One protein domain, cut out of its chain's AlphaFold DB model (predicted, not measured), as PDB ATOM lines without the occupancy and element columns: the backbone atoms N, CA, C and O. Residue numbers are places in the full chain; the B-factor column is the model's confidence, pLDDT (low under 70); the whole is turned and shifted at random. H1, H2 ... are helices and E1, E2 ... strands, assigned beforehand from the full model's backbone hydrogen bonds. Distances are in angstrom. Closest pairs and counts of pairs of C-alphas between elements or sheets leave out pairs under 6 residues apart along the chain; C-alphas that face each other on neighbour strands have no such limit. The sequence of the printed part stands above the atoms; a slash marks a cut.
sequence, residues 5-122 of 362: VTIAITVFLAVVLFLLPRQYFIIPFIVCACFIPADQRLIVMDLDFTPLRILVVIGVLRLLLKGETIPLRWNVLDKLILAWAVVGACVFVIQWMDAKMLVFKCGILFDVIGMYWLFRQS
ATOM      1  N   VAL A   5     -27.496 -50.996 -64.938       88.56
ATOM      2  CA  VAL A   5     -28.913 -51.368 -65.067       88.56
ATOM      3  C   VAL A   5     -29.521 -50.761 -66.338       88.56
ATOM      4  O   VAL A   5     -30.255 -51.440 -67.052       88.56
ATOM      5  N   THR A   6     -29.159 -49.521 -66.693       90.06
ATOM      6  CA  THR A   6     -29.574 -48.910 -67.967       90.06
ATOM      7  C   THR A   6     -29.043 -49.699 -69.161       90.06
ATOM      8  O   THR A   6     -29.799 -49.942 -70.100       90.06
ATOM      9  N   ILE A   7     -27.769 -50.111 -69.143       90.69
ATOM     10  CA  ILE A   7     -27.180 -50.910 -70.231       90.69
ATOM     11  C   ILE A   7     -27.941 -52.233 -70.370       90.69
ATOM     12  O   ILE A   7     -28.398 -52.549 -71.467       90.69
ATOM     13  N   ALA A   8     -28.154 -52.958 -69.267       92.06
ATOM     14  CA  ALA A   8     -28.869 -54.233 -69.267       92.06
ATOM     15  C   ALA A   8     -30.295 -54.111 -69.837       92.06
ATOM     16  O   ALA A   8     -30.667 -54.879 -70.726       92.06
ATOM     17  N   ILE A   9     -31.073 -53.108 -69.404       93.06
ATOM     18  CA  ILE A   9     -32.427 -52.874 -69.935       93.06
ATOM     19  C   ILE A   9     -32.371 -52.429 -71.406       93.06
ATOM     20  O   ILE A   9     -33.200 -52.866 -72.199       93.06
ATOM     21  N   THR A  10     -31.391 -51.615 -71.814       93.50
ATOM     22  CA  THR A  10     -31.250 -51.180 -73.219       93.50
ATOM     23  C   THR A  10     -30.934 -52.360 -74.141       93.50
ATOM     24  O   THR A  10     -31.553 -52.489 -75.195       93.50
ATOM     25  N   VAL A  11     -30.029 -53.258 -73.734       94.69
ATOM     26  CA  VAL A  11     -29.703 -54.489 -74.473       94.69
ATOM     27  C   VAL A  11     -30.906 -55.435 -74.517       94.69
ATOM     28  O   VAL A  11     -31.235 -55.948 -75.584       94.69
ATOM     29  N   PHE A  12     -31.626 -55.607 -73.405       96.50
ATOM     30  CA  PHE A  12     -32.867 -56.387 -73.376       96.50
ATOM     31  C   PHE A  12     -33.924 -55.820 -74.339       96.50
ATOM     32  O   PHE A  12     -34.455 -56.557 -75.168       96.50
ATOM     33  N   LEU A  13     -34.188 -54.509 -74.298       96.44
ATOM     34  CA  LEU A  13     -35.130 -53.849 -75.207       96.44
ATOM     35  C   LEU A  13     -34.683 -53.928 -76.672       96.44
ATOM     36  O   LEU A  13     -35.538 -54.035 -77.546       96.44
ATOM     37  N   ALA A  14     -33.378 -53.928 -76.952       95.62
ATOM     38  CA  ALA A  14     -32.835 -54.118 -78.295       95.62
ATOM     39  C   ALA A  14     -33.033 -55.551 -78.825       95.62
ATOM     40  O   ALA A  14     -33.432 -55.732 -79.976       95.62
ATOM     41  N   VAL A  15     -32.817 -56.570 -77.985       95.44
ATOM     42  CA  VAL A  15     -33.102 -57.975 -78.327       95.44
ATOM     43  C   VAL A  15     -34.604 -58.174 -78.545       95.44
ATOM     44  O   VAL A  15     -35.010 -58.720 -79.571       95.44
ATOM     45  N   VAL A  16     -35.444 -57.656 -77.644       95.94
ATOM     46  CA  VAL A  16     -36.909 -57.678 -77.788       95.94
ATOM     47  C   VAL A  16     -37.349 -56.956 -79.066       95.94
ATOM     48  O   VAL A  16     -38.174 -57.488 -79.803       95.94
ATOM     49  N   LEU A  17     -36.763 -55.800 -79.397       95.00
ATOM     50  CA  LEU A  17     -37.026 -55.087 -80.651       95.00
ATOM     51  C   LEU A  17     -36.721 -55.954 -81.878       95.00
ATOM     52  O   LEU A  17     -37.529 -56.003 -82.805       95.00
ATOM     53  N   PHE A  18     -35.593 -56.666 -81.883       92.81
ATOM     54  CA  PHE A  18     -35.217 -57.538 -82.996       92.81
ATOM     55  C   PHE A  18     -36.134 -58.765 -83.130       92.81
ATOM     56  O   PHE A  18     -36.483 -59.149 -84.251       92.81
ATOM     57  N   LEU A  19     -36.567 -59.350 -82.008       93.44
ATOM     58  CA  LEU A  19     -37.425 -60.540 -81.971       93.44
ATOM     59  C   LEU A  19     -38.908 -60.247 -82.251       93.44
ATOM     60  O   LEU A  19     -39.585 -61.087 -82.842       93.44
ATOM     61  N   LEU A  20     -39.429 -59.078 -81.859       93.62
ATOM     62  CA  LEU A  20     -40.848 -58.750 -82.022       93.62
ATOM     63  C   LEU A  20     -41.286 -58.712 -83.505       93.62
ATOM     64  O   LEU A  20     -40.532 -58.247 -84.375       93.62
ATOM     65  N   PRO A  21     -42.530 -59.144 -83.809       91.06
ATOM     66  CA  PRO A  21     -43.127 -58.971 -85.128       91.06
ATOM     67  C   PRO A  21     -43.375 -57.485 -85.412       91.06
ATOM     68  O   PRO A  21     -43.571 -56.692 -84.491       91.06
ATOM     69  N   ARG A  22     -43.414 -57.123 -86.698       88.06
ATOM     70  CA  ARG A  22     -43.479 -55.737 -87.196       88.06
ATOM     71  C   ARG A  22     -44.533 -54.860 -86.502       88.06
ATOM     72  O   ARG A  22     -44.209 -53.767 -86.056       88.06
ATOM     73  N   GLN A  23     -45.741 -55.387 -86.296       88.06
ATOM     74  CA  GLN A  23     -46.840 -54.720 -85.576       88.06
ATOM     75  C   GLN A  23     -46.489 -54.240 -84.150       88.06
ATOM     76  O   GLN A  23     -47.108 -53.314 -83.641       88.06
ATOM     77  N   TYR A  24     -45.504 -54.851 -83.483       92.62
ATOM     78  CA  TYR A  24     -45.084 -54.512 -82.116       92.62
ATOM     79  C   TYR A  24     -43.727 -53.788 -82.063       92.62
ATOM     80  O   TYR A  24     -43.226 -53.506 -80.975       92.62
ATOM     81  N   PHE A  25     -43.153 -53.431 -83.218       92.44
ATOM     82  CA  PHE A  25     -41.858 -52.748 -83.343       92.44
ATOM     83  C   PHE A  25     -41.756 -51.463 -82.502       92.44
ATOM     84  O   PHE A  25     -40.695 -51.144 -81.975       92.44
ATOM     85  N   ILE A  26     -42.864 -50.740 -82.319       93.50
ATOM     86  CA  ILE A  26     -42.882 -49.470 -81.582       93.50
ATOM     87  C   ILE A  26     -42.847 -49.624 -80.048       93.50
ATOM     88  O   ILE A  26     -42.546 -48.665 -79.333       93.50
ATOM     89  N   ILE A  27     -43.134 -50.820 -79.518       95.69
ATOM     90  CA  ILE A  27     -43.294 -51.045 -78.071       95.69
ATOM     91  C   ILE A  27     -41.984 -50.802 -77.294       95.69
ATOM     92  O   ILE A  27     -42.033 -50.061 -76.308       95.69
ATOM     93  N   PRO A  28     -40.805 -51.311 -77.713       96.25
ATOM     94  CA  PRO A  28     -39.548 -51.060 -77.004       96.25
ATOM     95  C   PRO A  28     -39.157 -49.579 -76.948       96.25
ATOM     96  O   PRO A  28     -38.622 -49.139 -75.934       96.25
ATOM     97  N   PHE A  29     -39.477 -48.787 -77.979       95.62
ATOM     98  CA  PHE A  29     -39.253 -47.336 -77.970       95.62
ATOM     99  C   PHE A  29     -40.123 -46.631 -76.929       95.62
ATOM    100  O   PHE A  29     -39.625 -45.791 -76.181       95.62
ATOM    101  N   ILE A  30     -41.405 -46.998 -76.842       96.12
ATOM    102  CA  ILE A  30     -42.332 -46.456 -75.840       96.12
ATOM    103  C   ILE A  30     -41.876 -46.826 -74.424       96.12
ATOM    104  O   ILE A  30     -41.796 -45.953 -73.559       96.12
ATOM    105  N   VAL A  31     -41.528 -48.096 -74.193       96.62
ATOM    106  CA  VAL A  31     -41.038 -48.578 -72.893       96.62
ATOM    107  C   VAL A  31     -39.728 -47.882 -72.516       96.62
ATOM    108  O   VAL A  31     -39.616 -47.385 -71.399       96.62
ATOM    109  N   CYS A  32     -38.779 -47.743 -73.446       94.75
ATOM    110  CA  CYS A  32     -37.546 -46.985 -73.228       94.75
ATOM    111  C   CYS A  32     -37.836 -45.525 -72.853       94.75
ATOM    112  O   CYS A  32     -37.323 -45.037 -71.851       94.75
ATOM    113  N   ALA A  33     -38.684 -44.833 -73.619       92.62
ATOM    114  CA  ALA A  33     -39.014 -43.429 -73.383       92.62
ATOM    115  C   ALA A  33     -39.795 -43.192 -72.076       92.62
ATOM    116  O   ALA A  33     -39.734 -42.090 -71.535       92.62
ATOM    117  N   CYS A  34     -40.520 -44.196 -71.571       94.00
ATOM    118  CA  CYS A  34     -41.241 -44.129 -70.298       94.00
ATOM    119  C   CYS A  34     -40.364 -44.499 -69.091       94.00
ATOM    120  O   CYS A  34     -40.425 -43.809 -68.074       94.00
ATOM    121  N   PHE A  35     -39.570 -45.571 -69.183       93.19
ATOM    122  CA  PHE A  35     -38.905 -46.203 -68.033       93.19
ATOM    123  C   PHE A  35     -37.394 -45.958 -67.934       93.19
ATOM    124  O   PHE A  35     -36.827 -46.188 -66.868       93.19
ATOM    125  N   ILE A  36     -36.738 -45.456 -68.986       91.44
ATOM    126  CA  ILE A  36     -35.302 -45.149 -68.963       91.44
ATOM    127  C   ILE A  36     -35.078 -43.627 -68.951       91.44
ATOM    128  O   ILE A  36     -35.580 -42.926 -69.833       91.44
ATOM    129  N   PRO A  37     -34.298 -43.080 -67.997       88.12
ATOM    130  CA  PRO A  37     -34.008 -41.653 -67.973       88.12
ATOM    131  C   PRO A  37     -33.234 -41.152 -69.201       88.12
ATOM    132  O   PRO A  37     -32.147 -41.632 -69.511       88.12
ATOM    133  N   ALA A  38     -33.761 -40.123 -69.874       78.25
ATOM    134  CA  ALA A  38     -33.161 -39.508 -71.073       78.25
ATOM    135  C   ALA A  38     -31.803 -38.808 -70.828       78.25
ATOM    136  O   ALA A  38     -31.115 -38.402 -71.758       78.25
ATOM    137  N   ASP A  39     -31.435 -38.653 -69.560       77.50
ATOM    138  CA  ASP A  39     -30.165 -38.161 -69.028       77.50
ATOM    139  C   ASP A  39     -29.065 -39.242 -69.017       77.50
ATOM    140  O   ASP A  39     -27.890 -38.922 -68.821       77.50
ATOM    141  N   GLN A  40     -29.422 -40.503 -69.279       84.06
ATOM    142  CA  GLN A  40     -28.476 -41.592 -69.491       84.06
ATOM    143  C   GLN A  40     -27.826 -41.494 -70.874       84.06
ATOM    144  O   GLN A  40     -28.503 -41.464 -71.901       84.06
ATOM    145  N   ARG A  41     -26.492 -41.503 -70.890       85.62
ATOM    146  CA  ARG A  41     -25.676 -41.542 -72.106       85.62
ATOM    147  C   ARG A  41     -24.422 -42.377 -71.884       85.62
ATOM    148  O   ARG A  41     -23.690 -42.160 -70.915       85.62
ATOM    149  N   LEU A  42     -24.197 -43.324 -72.785       86.00
ATOM    150  CA  LEU A  42     -22.891 -43.927 -73.030       86.00
ATOM    151  C   LEU A  42     -22.081 -42.934 -73.882       86.00
ATOM    152  O   LEU A  42     -22.673 -42.220 -74.687       86.00
ATOM    153  N   ILE A  43     -20.763 -42.855 -73.704       85.00
ATOM    154  CA  ILE A  43     -19.882 -42.043 -74.560       85.00
ATOM    155  C   ILE A  43     -18.811 -42.974 -75.120       85.00
ATOM    156  O   ILE A  43     -18.172 -43.696 -74.354       85.00
ATOM    157  N   VAL A  44     -18.644 -42.979 -76.441       84.75
ATOM    158  CA  VAL A  44     -17.672 -43.808 -77.167       84.75
ATOM    159  C   VAL A  44     -17.010 -42.928 -78.222       84.75
ATOM    160  O   VAL A  44     -17.699 -42.447 -79.113       84.75
ATOM    161  N   MET A  45     -15.693 -42.714 -78.128       81.88
ATOM    162  CA  MET A  45     -14.931 -41.875 -79.076       81.88
ATOM    163  C   MET A  45     -15.573 -40.485 -79.287       81.88
ATOM    164  O   MET A  45     -15.882 -40.096 -80.407       81.88
ATOM    165  N   ASP A  46     -15.850 -39.781 -78.183       77.81
ATOM    166  CA  ASP A  46     -16.565 -38.490 -78.110       77.81
ATOM    167  C   ASP A  46     -17.999 -38.447 -78.689       77.81
ATOM    168  O   ASP A  46     -18.685 -37.431 -78.560       77.81
ATOM    169  N   LEU A  47     -18.519 -39.555 -79.226       82.31
ATOM    170  CA  LEU A  47     -19.926 -39.699 -79.596       82.31
ATOM    171  C   LEU A  47     -20.750 -40.125 -78.376       82.31
ATOM    172  O   LEU A  47     -20.516 -41.186 -77.790       82.31
ATOM    173  N   ASP A  48     -21.754 -39.325 -78.008       85.56
ATOM    174  CA  ASP A  48     -22.771 -39.766 -77.055       85.56
ATOM    175  C   ASP A  48     -23.819 -40.692 -77.696       85.56
ATOM    176  O   ASP A  48     -24.229 -40.546 -78.847       85.56
ATOM    177  N   PHE A  49     -24.273 -41.672 -76.918       88.25
ATOM    178  CA  PHE A  49     -25.312 -42.628 -77.278       88.25
ATOM    179  C   PHE A  49     -26.317 -42.718 -76.133       88.25
ATOM    180  O   PHE A  49     -26.029 -43.257 -75.060       88.25
ATOM    181  N   THR A  50     -27.513 -42.172 -76.352       91.38
ATOM    182  CA  THR A  50     -28.646 -42.380 -75.442       91.38
ATOM    183  C   THR A  50     -29.258 -43.768 -75.682       91.38
ATOM    184  O   THR A  50     -29.162 -44.297 -76.794       91.38
ATOM    185  N   PRO A  51     -29.944 -44.364 -74.693       92.31
ATOM    186  CA  PRO A  51     -30.706 -45.601 -74.875       92.31
ATOM    187  C   PRO A  51     -31.683 -45.563 -76.061       92.31
ATOM    188  O   PRO A  51     -31.773 -46.528 -76.816       92.31
ATOM    189  N   LEU A  52     -32.337 -44.419 -76.303       93.00
ATOM    190  CA  LEU A  52     -33.178 -44.225 -77.489       93.00
ATOM    191  C   LEU A  52     -32.358 -44.194 -78.787       93.00
ATOM    192  O   LEU A  52     -32.752 -44.860 -79.740       93.00
ATOM    193  N   ARG A  53     -31.200 -43.513 -78.829       94.19
ATOM    194  CA  ARG A  53     -30.298 -43.505 -80.001       94.19
ATOM    195  C   ARG A  53     -29.837 -44.918 -80.371       94.19
ATOM    196  O   ARG A  53     -29.827 -45.272 -81.548       94.19
ATOM    197  N   ILE A  54     -29.527 -45.746 -79.371       94.31
ATOM    198  CA  ILE A  54     -29.158 -47.161 -79.553       94.31
ATOM    199  C   ILE A  54     -30.330 -47.954 -80.153       94.31
ATOM    200  O   ILE A  54     -30.143 -48.665 -81.142       94.31
ATOM    201  N   LEU A  55     -31.551 -47.792 -79.628       95.75
ATOM    202  CA  LEU A  55     -32.739 -48.424 -80.212       95.75
ATOM    203  C   LEU A  55     -33.050 -47.908 -81.626       95.75
ATOM    204  O   LEU A  55     -33.518 -48.693 -82.445       95.75
ATOM    205  N   VAL A  56     -32.754 -46.646 -81.960       96.12
ATOM    206  CA  VAL A  56     -32.894 -46.123 -83.332       96.12
ATOM    207  C   VAL A  56     -31.919 -46.822 -84.282       96.12
ATOM    208  O   VAL A  56     -32.360 -47.333 -85.309       96.12
ATOM    209  N   VAL A  57     -30.629 -46.927 -83.933       95.25
ATOM    210  CA  VAL A  57     -29.631 -47.661 -84.743       95.25
ATOM    211  C   VAL A  57     -30.082 -49.105 -84.988       95.25
ATOM    212  O   VAL A  57     -30.104 -49.570 -86.128       95.25
ATOM    213  N   ILE A  58     -30.497 -49.805 -83.929       95.62
ATOM    214  CA  ILE A  58     -30.900 -51.217 -84.001       95.62
ATOM    215  C   ILE A  58     -32.245 -51.380 -84.723       95.62
ATOM    216  O   ILE A  58     -32.435 -52.349 -85.457       95.62
ATOM    217  N   GLY A  59     -33.158 -50.416 -84.594       95.44
ATOM    218  CA  GLY A  59     -34.421 -50.371 -85.326       95.44
ATOM    219  C   GLY A  59     -34.226 -50.188 -86.831       95.44
ATOM    220  O   GLY A  59     -34.823 -50.929 -87.612       95.44
ATOM    221  N   VAL A  60     -33.346 -49.267 -87.241       95.00
ATOM    222  CA  VAL A  60     -32.964 -49.072 -88.651       95.00
ATOM    223  C   VAL A  60     -32.320 -50.344 -89.202       95.00
ATOM    224  O   VAL A  60     -32.767 -50.860 -90.226       95.00
ATOM    225  N   LEU A  61     -31.338 -50.905 -88.488       95.19
ATOM    226  CA  LEU A  61     -30.661 -52.144 -88.878       95.19
ATOM    227  C   LEU A  61     -31.646 -53.318 -89.022       95.19
ATOM    228  O   LEU A  61     -31.589 -54.046 -90.010       95.19
ATOM    229  N   ARG A  62     -32.587 -53.480 -88.084       94.38
ATOM    230  CA  ARG A  62     -33.635 -54.513 -88.124       94.38
ATOM    231  C   ARG A  62     -34.534 -54.377 -89.355       94.38
ATOM    232  O   ARG A  62     -34.818 -55.389 -89.991       94.38
ATOM    233  N   LEU A  63     -34.997 -53.166 -89.685       93.25
ATOM    234  CA  LEU A  63     -35.858 -52.954 -90.857       93.25
ATOM    235  C   LEU A  63     -35.122 -53.265 -92.166       93.25
ATOM    236  O   LEU A  63     -35.703 -53.909 -93.035       93.25
ATOM    237  N   LEU A  64     -33.847 -52.872 -92.277       92.94
ATOM    238  CA  LEU A  64     -33.008 -53.173 -93.440       92.94
ATOM    239  C   LEU A  64     -32.733 -54.680 -93.574       92.94
ATOM    240  O   LEU A  64     -32.986 -55.248 -94.632       92.94
ATOM    241  N   LEU A  65     -32.284 -55.347 -92.503       94.19
ATOM    242  CA  LEU A  65     -31.948 -56.780 -92.526       94.19
ATOM    243  C   LEU A  65     -33.153 -57.696 -92.779       94.19
ATOM    244  O   LEU A  65     -32.982 -58.778 -93.332       94.19
ATOM    245  N   LYS A  66     -34.362 -57.292 -92.368       92.44
ATOM    246  CA  LYS A  66     -35.594 -58.070 -92.581       92.44
ATOM    247  C   LYS A  66     -36.391 -57.656 -93.825       92.44
ATOM    248  O   LYS A  66     -37.430 -58.256 -94.088       92.44
ATOM    249  N   GLY A  67     -35.966 -56.623 -94.558       89.06
ATOM    250  CA  GLY A  67     -36.733 -56.065 -95.679       89.06
ATOM    251  C   GLY A  67     -38.090 -55.465 -95.276       89.06
ATOM    252  O   GLY A  67     -38.981 -55.332 -96.108       89.06
ATOM    253  N   GLU A  68     -38.274 -55.093 -94.004       89.00
ATOM    254  CA  GLU A  68     -39.550 -54.621 -93.434       89.00
ATOM    255  C   GLU A  68     -39.865 -53.136 -93.764       89.00
ATOM    256  O   GLU A  68     -40.680 -52.500 -93.091       89.00
ATOM    257  N   THR A  69     -39.211 -52.557 -94.777       89.62
ATOM    258  CA  THR A  69     -39.323 -51.139 -95.163       89.62
ATOM    259  C   THR A  69     -40.454 -50.873 -96.161       89.62
ATOM    260  O   THR A  69     -40.414 -51.343 -97.298       89.62
ATOM    261  N   ILE A  70     -41.408 -50.021 -95.784       86.69
ATOM    262  CA  ILE A  70     -42.436 -49.456 -96.667       86.69
ATOM    263  C   ILE A  70     -41.803 -48.416 -97.617       86.69
ATOM    264  O   ILE A  70     -41.034 -47.561 -97.152       86.69
ATOM    265  N   PRO A  71     -42.179 -48.377 -98.911       86.75
ATOM    266  CA  PRO A  71     -41.918 -47.224 -99.772       86.75
ATOM    267  C   PRO A  71     -42.675 -45.976 -99.275       86.75
ATOM    268  O   PRO A  71     -43.904 -45.892 -99.337       86.75
ATOM    269  N   LEU A  72     -41.935 -44.975 -98.790       85.25
ATOM    270  CA  LEU A  72     -42.512 -43.751 -98.228       85.25
ATOM    271  C   LEU A  72     -43.056 -42.808 -99.311       85.25
ATOM    272  O   LEU A  72     -42.316 -42.295-100.151       85.25
ATOM    273  N   ARG A  73     -44.353 -42.493 -99.226       89.06
ATOM    274  CA  ARG A  73     -44.961 -41.369 -99.954       89.06
ATOM    275  C   ARG A  73     -44.732 -40.073 -99.174       89.06
ATOM    276  O   ARG A  73     -45.279 -39.912 -98.080       89.06
ATOM    277  N   TRP A  74     -43.935 -39.172 -99.748       91.50
ATOM    278  CA  TRP A  74     -43.591 -37.866 -99.177       91.50
ATOM    279  C   TRP A  74     -44.813 -36.951 -99.049       91.50
ATOM    280  O   TRP A  74     -45.389 -36.517-100.047       91.50
ATOM    281  N   ASN A  75     -45.167 -36.607 -97.815       92.69
ATOM    282  CA  ASN A  75     -46.200 -35.644 -97.459       92.69
ATOM    283  C   ASN A  75     -45.566 -34.294 -97.059       92.69
ATOM    284  O   ASN A  75     -44.359 -34.181 -96.831       92.69
ATOM    285  N   VAL A  76     -46.391 -33.254 -96.925       95.94
ATOM    286  CA  VAL A  76     -45.993 -31.934 -96.411       95.94
ATOM    287  C   VAL A  76     -45.378 -32.050 -95.011       95.94
ATOM    288  O   VAL A  76     -44.398 -31.370 -94.726       95.94
ATOM    289  N   LEU A  77     -45.880 -32.954 -94.160       92.44
ATOM    290  CA  LEU A  77     -45.327 -33.191 -92.820       92.44
ATOM    291  C   LEU A  77     -43.890 -33.734 -92.847       92.44
ATOM    292  O   LEU A  77     -43.065 -33.248 -92.077       92.44
ATOM    293  N   ASP A  78     -43.570 -34.675 -93.745       93.62
ATOM    294  CA  ASP A  78     -42.202 -35.200 -93.873       93.62
ATOM    295  C   ASP A  78     -41.234 -34.075 -94.288       93.62
ATOM    296  O   ASP A  78     -40.144 -33.942 -93.732       93.62
ATOM    297  N   LYS A  79     -41.670 -33.210 -95.218       95.19
ATOM    298  CA  LYS A  79     -40.910 -32.032 -95.665       95.19
ATOM    299  C   LYS A  79     -40.728 -30.996 -94.554       95.19
ATOM    300  O   LYS A  79     -39.623 -30.491 -94.388       95.19
ATOM    301  N   LEU A  80     -41.778 -30.685 -93.789       95.81
ATOM    302  CA  LEU A  80     -41.728 -29.709 -92.694       95.81
ATOM    303  C   LEU A  80     -40.812 -30.169 -91.554       95.81
ATOM    304  O   LEU A  80     -40.040 -29.364 -91.041       95.81
ATOM    305  N   ILE A  81     -40.866 -31.450 -91.179       94.25
ATOM    306  CA  ILE A  81     -40.020 -32.005 -90.113       94.25
ATOM    307  C   ILE A  81     -38.556 -32.060 -90.557       94.25
ATOM    308  O   ILE A  81     -37.682 -31.667 -89.785       94.25
ATOM    309  N   LEU A  82     -38.283 -32.456 -91.807       94.94
ATOM    310  CA  LEU A  82     -36.932 -32.418 -92.368       94.94
ATOM    311  C   LEU A  82     -36.390 -30.981 -92.446       94.94
ATOM    312  O   LEU A  82     -35.273 -30.733 -92.002       94.94
ATOM    313  N   ALA A  83     -37.184 -30.028 -92.944       95.50
ATOM    314  CA  ALA A  83     -36.791 -28.621 -93.029       95.50
ATOM    315  C   ALA A  83     -36.515 -28.019 -91.642       95.50
ATOM    316  O   ALA A  83     -35.467 -27.410 -91.444       95.50
ATOM    317  N   TRP A  84     -37.398 -28.241 -90.664       95.06
ATOM    318  CA  TRP A  84     -37.201 -27.796 -89.281       95.06
ATOM    319  C   TRP A  84     -35.925 -28.382 -88.659       95.06
ATOM    320  O   TRP A  84     -35.136 -27.645 -88.065       95.06
ATOM    321  N   ALA A  85     -35.694 -29.687 -88.827       94.00
ATOM    322  CA  ALA A  85     -34.534 -30.365 -88.259       94.00
ATOM    323  C   ALA A  85     -33.213 -29.910 -88.906       94.00
ATOM    324  O   ALA A  85     -32.244 -29.647 -88.195       94.00
ATOM    325  N   VAL A  86     -33.182 -29.764 -90.237       93.88
ATOM    326  CA  VAL A  86     -31.996 -29.306 -90.981       93.88
ATOM    327  C   VAL A  86     -31.709 -27.830 -90.705       93.88
ATOM    328  O   VAL A  86     -30.594 -27.510 -90.307       93.88
ATOM    329  N   VAL A  87     -32.698 -26.935 -90.814       93.75
ATOM    330  CA  VAL A  87     -32.505 -25.500 -90.524       93.75
ATOM    331  C   VAL A  87     -32.087 -25.294 -89.065       93.75
ATOM    332  O   VAL A  87     -31.123 -24.580 -88.804       93.75
ATOM    333  N   GLY A  88     -32.729 -25.979 -88.112       90.62
ATOM    334  CA  GLY A  88     -32.365 -25.916 -86.692       90.62
ATOM    335  C   GLY A  88     -30.982 -26.497 -86.360       90.62
ATOM    336  O   GLY A  88     -30.373 -26.094 -85.365       90.62
ATOM    337  N   ALA A  89     -30.460 -27.415 -87.178       90.88
ATOM    338  CA  ALA A  89     -29.078 -27.879 -87.089       90.88
ATOM    339  C   ALA A  89     -28.106 -26.851 -87.692       90.88
ATOM    340  O   ALA A  89     -27.174 -26.433 -87.006       90.88
ATOM    341  N   CYS A  90     -28.352 -26.389 -88.923       91.69
ATOM    342  CA  CYS A  90     -27.517 -25.406 -89.618       91.69
ATOM    343  C   CYS A  90     -27.371 -24.102 -88.824       91.69
ATOM    344  O   CYS A  90     -26.249 -23.671 -88.578       91.69
ATOM    345  N   VAL A  91     -28.480 -23.515 -88.359       90.94
ATOM    346  CA  VAL A  91     -28.477 -22.275 -87.564       90.94
ATOM    347  C   VAL A  91     -27.613 -22.423 -86.309       90.94
ATOM    348  O   VAL A  91     -26.783 -21.565 -86.032       90.94
ATOM    349  N   PHE A  92     -27.732 -23.536 -85.580       88.50
ATOM    350  CA  PHE A  92     -26.919 -23.772 -84.382       88.50
ATOM    351  C   PHE A  92     -25.433 -23.981 -84.702       88.50
ATOM    352  O   PHE A  92     -24.577 -23.478 -83.980       88.50
ATOM    353  N   VAL A  93     -25.098 -24.698 -85.779       90.62
ATOM    354  CA  VAL A  93     -23.696 -24.884 -86.186       90.62
ATOM    355  C   VAL A  93     -23.067 -23.550 -86.601       90.62
ATOM    356  O   VAL A  93     -21.951 -23.260 -86.175       90.62
ATOM    357  N   ILE A  94     -23.796 -22.706 -87.341       90.75
ATOM    358  CA  ILE A  94     -23.328 -21.371 -87.746       90.75
ATOM    359  C   ILE A  94     -23.221 -20.428 -86.537       90.75
ATOM    360  O   ILE A  94     -22.258 -19.675 -86.452       90.75
ATOM    361  N   GLN A  95     -24.142 -20.493 -85.566       86.88
ATOM    362  CA  GLN A  95     -23.985 -19.766 -84.301       86.88
ATOM    363  C   GLN A  95     -22.682 -20.166 -83.595       86.88
ATOM    364  O   GLN A  95     -21.864 -19.310 -83.258       86.88
ATOM    365  N   TRP A  96     -22.503 -21.456 -83.299       87.50
ATOM    366  CA  TRP A  96     -21.461 -21.898 -82.371       87.50
ATOM    367  C   TRP A  96     -20.068 -21.990 -83.000       87.50
ATOM    368  O   TRP A  96     -19.097 -21.752 -82.288       87.50
ATOM    369  N   MET A  97     -19.966 -22.268 -84.305       88.12
ATOM    370  CA  MET A  97     -18.705 -22.373 -85.064       88.12
ATOM    371  C   MET A  97     -17.668 -23.340 -84.452       88.12
ATOM    372  O   MET A  97     -16.463 -23.143 -84.582       88.12
ATOM    373  N   ASP A  98     -18.139 -24.407 -83.798       89.31
ATOM    374  CA  ASP A  98     -17.320 -25.426 -83.130       89.31
ATOM    375  C   ASP A  98     -17.632 -26.824 -83.697       89.31
ATOM    376  O   ASP A  98     -18.792 -27.236 -83.796       89.31
ATOM    377  N   ALA A  99     -16.585 -27.580 -84.033       88.06
ATOM    378  CA  ALA A  99     -16.685 -28.958 -84.507       88.06
ATOM    379  C   ALA A  99     -17.366 -29.894 -83.488       88.06
ATOM    380  O   ALA A  99     -18.108 -30.794 -83.885       88.06
ATOM    381  N   LYS A 100     -17.200 -29.664 -82.177       88.00
ATOM    382  CA  LYS A 100     -17.900 -30.443 -81.138       88.00
ATOM    383  C   LYS A 100     -19.405 -30.168 -81.149       88.00
ATOM    384  O   LYS A 100     -20.204 -31.086 -80.971       88.00
ATOM    385  N   MET A 101     -19.801 -28.929 -81.439       87.06
ATOM    386  CA  MET A 101     -21.206 -28.533 -81.584       87.06
ATOM    387  C   MET A 101     -21.842 -29.091 -82.862       87.06
ATOM    388  O   MET A 101     -23.019 -29.457 -82.841       87.06
ATOM    389  N   LEU A 102     -21.062 -29.241 -83.940       90.38
ATOM    390  CA  LEU A 102     -21.470 -29.991 -85.132       90.38
ATOM    391  C   LEU A 102     -21.733 -31.468 -84.800       90.38
ATOM    392  O   LEU A 102     -22.833 -31.946 -85.063       90.38
ATOM    393  N   VAL A 103     -20.789 -32.168 -84.156       89.94
ATOM    394  CA  VAL A 103     -20.956 -33.585 -83.759       89.94
ATOM    395  C   VAL A 103     -22.192 -33.778 -82.869       89.94
ATOM    396  O   VAL A 103     -23.033 -34.637 -83.146       89.94
ATOM    397  N   PHE A 104     -22.367 -32.923 -81.856       87.94
ATOM    398  CA  PHE A 104     -23.549 -32.917 -80.988       87.94
ATOM    399  C   PHE A 104     -24.862 -32.723 -81.772       87.94
ATOM    400  O   PHE A 104     -25.854 -33.417 -81.519       87.94
ATOM    401  N   LYS A 105     -24.885 -31.826 -82.769       90.12
ATOM    402  CA  LYS A 105     -26.061 -31.637 -83.630       90.12
ATOM    403  C   LYS A 105     -26.285 -32.766 -84.623       90.12
ATOM    404  O   LYS A 105     -27.448 -33.083 -84.852       90.12
ATOM    405  N   CYS A 106     -25.250 -33.424 -85.138       91.75
ATOM    406  CA  CYS A 106     -25.406 -34.646 -85.927       91.75
ATOM    407  C   CYS A 106     -26.085 -35.755 -85.104       91.75
ATOM    408  O   CYS A 106     -27.005 -36.396 -85.606       91.75
ATOM    409  N   GLY A 107     -25.725 -35.911 -83.823       90.94
ATOM    410  CA  GLY A 107     -26.402 -36.833 -82.903       90.94
ATOM    411  C   GLY A 107     -27.889 -36.507 -82.697       90.94
ATOM    412  O   GLY A 107     -28.738 -37.390 -82.796       90.94
ATOM    413  N   ILE A 108     -28.231 -35.231 -82.479       90.19
ATOM    414  CA  ILE A 108     -29.634 -34.786 -82.360       90.19
ATOM    415  C   ILE A 108     -30.400 -34.948 -83.683       90.19
ATOM    416  O   ILE A 108     -31.567 -35.338 -83.673       90.19
ATOM    417  N   LEU A 109     -29.768 -34.666 -84.822       93.88
ATOM    418  CA  LEU A 109     -30.376 -34.801 -86.146       93.88
ATOM    419  C   LEU A 109     -30.672 -36.274 -86.471       93.88
ATOM    420  O   LEU A 109     -31.748 -36.579 -86.983       93.88
ATOM    421  N   PHE A 110     -29.761 -37.181 -86.102       94.38
ATOM    422  CA  PHE A 110     -29.966 -38.626 -86.178       94.38
ATOM    423  C   PHE A 110     -31.124 -39.085 -85.281       94.38
ATOM    424  O   PHE A 110     -31.989 -39.821 -85.752       94.38
ATOM    425  N   ASP A 111     -31.200 -38.614 -84.031       92.25
ATOM    426  CA  ASP A 111     -32.318 -38.932 -83.132       92.25
ATOM    427  C   ASP A 111     -33.663 -38.476 -83.729       92.25
ATOM    428  O   ASP A 111     -34.621 -39.247 -83.765       92.25
ATOM    429  N   VAL A 112     -33.741 -37.238 -84.232       93.25
ATOM    430  CA  VAL A 112     -34.971 -36.651 -84.790       93.25
ATOM    431  C   VAL A 112     -35.405 -37.348 -86.080       93.25
ATOM    432  O   VAL A 112     -36.542 -37.818 -86.163       93.25
ATOM    433  N   ILE A 113     -34.525 -37.432 -87.084       95.25
ATOM    434  CA  ILE A 113     -34.861 -38.024 -88.388       95.25
ATOM    435  C   ILE A 113     -35.041 -39.539 -88.251       95.25
ATOM    436  O   ILE A 113     -35.998 -40.089 -88.791       95.25
ATOM    437  N   GLY A 114     -34.169 -40.205 -87.491       94.81
ATOM    438  CA  GLY A 114     -34.221 -41.644 -87.255       94.81
ATOM    439  C   GLY A 114     -35.497 -42.066 -86.531       94.81
ATOM    440  O   GLY A 114     -36.207 -42.936 -87.031       94.81
ATOM    441  N   MET A 115     -35.864 -41.415 -85.417       94.00
ATOM    442  CA  MET A 115     -37.152 -41.700 -84.768       94.00
ATOM    443  C   MET A 115     -38.332 -41.380 -85.691       94.00
ATOM    444  O   MET A 115     -39.240 -42.200 -85.796       94.00
ATOM    445  N   TYR A 116     -38.338 -40.240 -86.392       94.44
ATOM    446  CA  TYR A 116     -39.453 -39.895 -87.278       94.44
ATOM    447  C   TYR A 116     -39.652 -40.923 -88.402       94.44
ATOM    448  O   TYR A 116     -40.772 -41.385 -88.629       94.44
ATOM    449  N   TRP A 117     -38.562 -41.334 -89.055       94.12
ATOM    450  CA  TRP A 117     -38.572 -42.366 -90.090       94.12
ATOM    451  C   TRP A 117     -39.058 -43.709 -89.533       94.12
ATOM    452  O   TRP A 117     -39.971 -44.303 -90.099       94.12
ATOM    453  N   LEU A 118     -38.546 -44.146 -88.378       94.75
ATOM    454  CA  LEU A 118     -38.974 -45.390 -87.730       94.75
ATOM    455  C   LEU A 118     -40.456 -45.387 -87.322       94.75
ATOM    456  O   LEU A 118     -41.141 -46.388 -87.519       94.75
ATOM    457  N   PHE A 119     -40.985 -44.267 -86.822       91.75
ATOM    458  CA  PHE A 119     -42.421 -44.127 -86.561       91.75
ATOM    459  C   PHE A 119     -43.239 -44.166 -87.867       91.75
ATOM    460  O   PHE A 119     -44.263 -44.844 -87.916       91.75
ATOM    461  N   ARG A 120     -42.780 -43.521 -88.953       91.38
ATOM    462  CA  ARG A 120     -43.429 -43.585 -90.283       91.38
ATOM    463  C   ARG A 120     -43.366 -44.975 -90.931       91.38
ATOM    464  O   ARG A 120     -44.243 -45.287 -91.727       91.38
ATOM    465  N   GLN A 121     -42.380 -45.798 -90.576       91.00
ATOM    466  CA  GLN A 121     -42.245 -47.202 -90.993       91.00
ATOM    467  C   GLN A 121     -43.066 -48.189 -90.137       91.00
ATOM    468  O   GLN A 121     -43.216 -49.351 -90.519       91.00
ATOM    469  N   SER A 122     -43.589 -47.743 -88.987       90.12
ATOM    470  CA  SER A 122     -44.296 -48.572 -87.996       90.12
ATOM    471  C   SER A 122     -45.777 -48.214 -87.804       90.12
ATOM    472  O   SER A 122     -46.446 -48.870 -87.007       90.12
TER     473      SER A 122
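Overview. This is residues 5 to 122 of the 362 residues of an uncharacterized protein of Phycisphaerales bacterium (UniProt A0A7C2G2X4). Three roughly aligned helices, H1, H2 and H3, pack together in a triangle, and a long helical hairpin of H4 and H5 is set against them, with H5 crossing H3 steeply and H4 on the far side of H5. A tiny strand hairpin, E1 and E2, sits near the first half of H5. The printed part has 118 residues, with five named helices and two named strands in the order H1 H2 E1 E2 H3 H4 H5; the two strands form an antiparallel sheet, order E1 - E2. The class is mostly helix, and the whole is compact, with a radius of gyration of the C-alphas of 15.3 A and spans of 43 by 39 by 24 A.

Along the chain. H1 covers residues 5 to 19, 21.0 A from first to last C-alpha, and begins at C-alpha 5 (-28.913, -51.368, -65.067). H2 covers residues 27 to 35, 12.0 A. E1, residues 42 to 44, measures 6.7 A and E2, residues 47 to 49, measures 6.6 A. H3 covers residues 51 to 65, 20.9 A, and begins at C-alpha 51 (-30.706, -45.601, -74.875). H4 covers residues 76 to 96, 30.0 A. H5, the longest helix, covers residues 99 to 122, 34.0 A, and ends at C-alpha 122 (-44.296, -48.572, -87.996).

Arrangement. H3 is the hub, touching three other helices. It touches H1 at a shallow tilt of 20 degrees, the same way, with the closest C-alphas, those of Thr 10 and Pro 51, 5.8 A apart. With residues 51 to 55 alone it touches H2, opposite ways at a shallow tilt of 4 degrees; the closest C-alphas, Cys 32 and Leu 52, are 6.7 A apart. H1 and H2 form a helical hairpin at a shallow tilt of 16 degrees, closest at the C-alphas of Leu 13 and Pro 28, 5.5 A. H5 touches H3 with residues 110 to 118 alone, at a steep tilt of 55 degrees, the same way; the closest C-alphas are those of Arg 53 and Asp 111, 5.9 A. H4 and H5 form a helical hairpin at a shallow tilt of 11 degrees, closest at the C-alphas of Val 93 and Leu 102, 5.7 A. H4 is apart from H1, H2 and H3. The hairpin of E1 and E2 has N 42 and O 49 at 2.9 A and N 49 and O 42 at 2.8 A, within hydrogen-bond range. The closest C-alphas of E2 and H5, Leu 47 and Val 103, are 7.5 A apart. In H1, H2, H3 and H5 every O i to N i+4 pair is within hydrogen-bond range; in H4, 16 of 17 are.

Size, cuts and confidence. The C-alphas of Pro 21 and Met 97 are the two farthest apart, at 44.0 A. The printed part has no cut. None of the links is long; those from E1 to E2, E2 to H3 and H4 to H5 are tight. The mean pLDDT of the printed part is 91.5, and no printed residue is under 70.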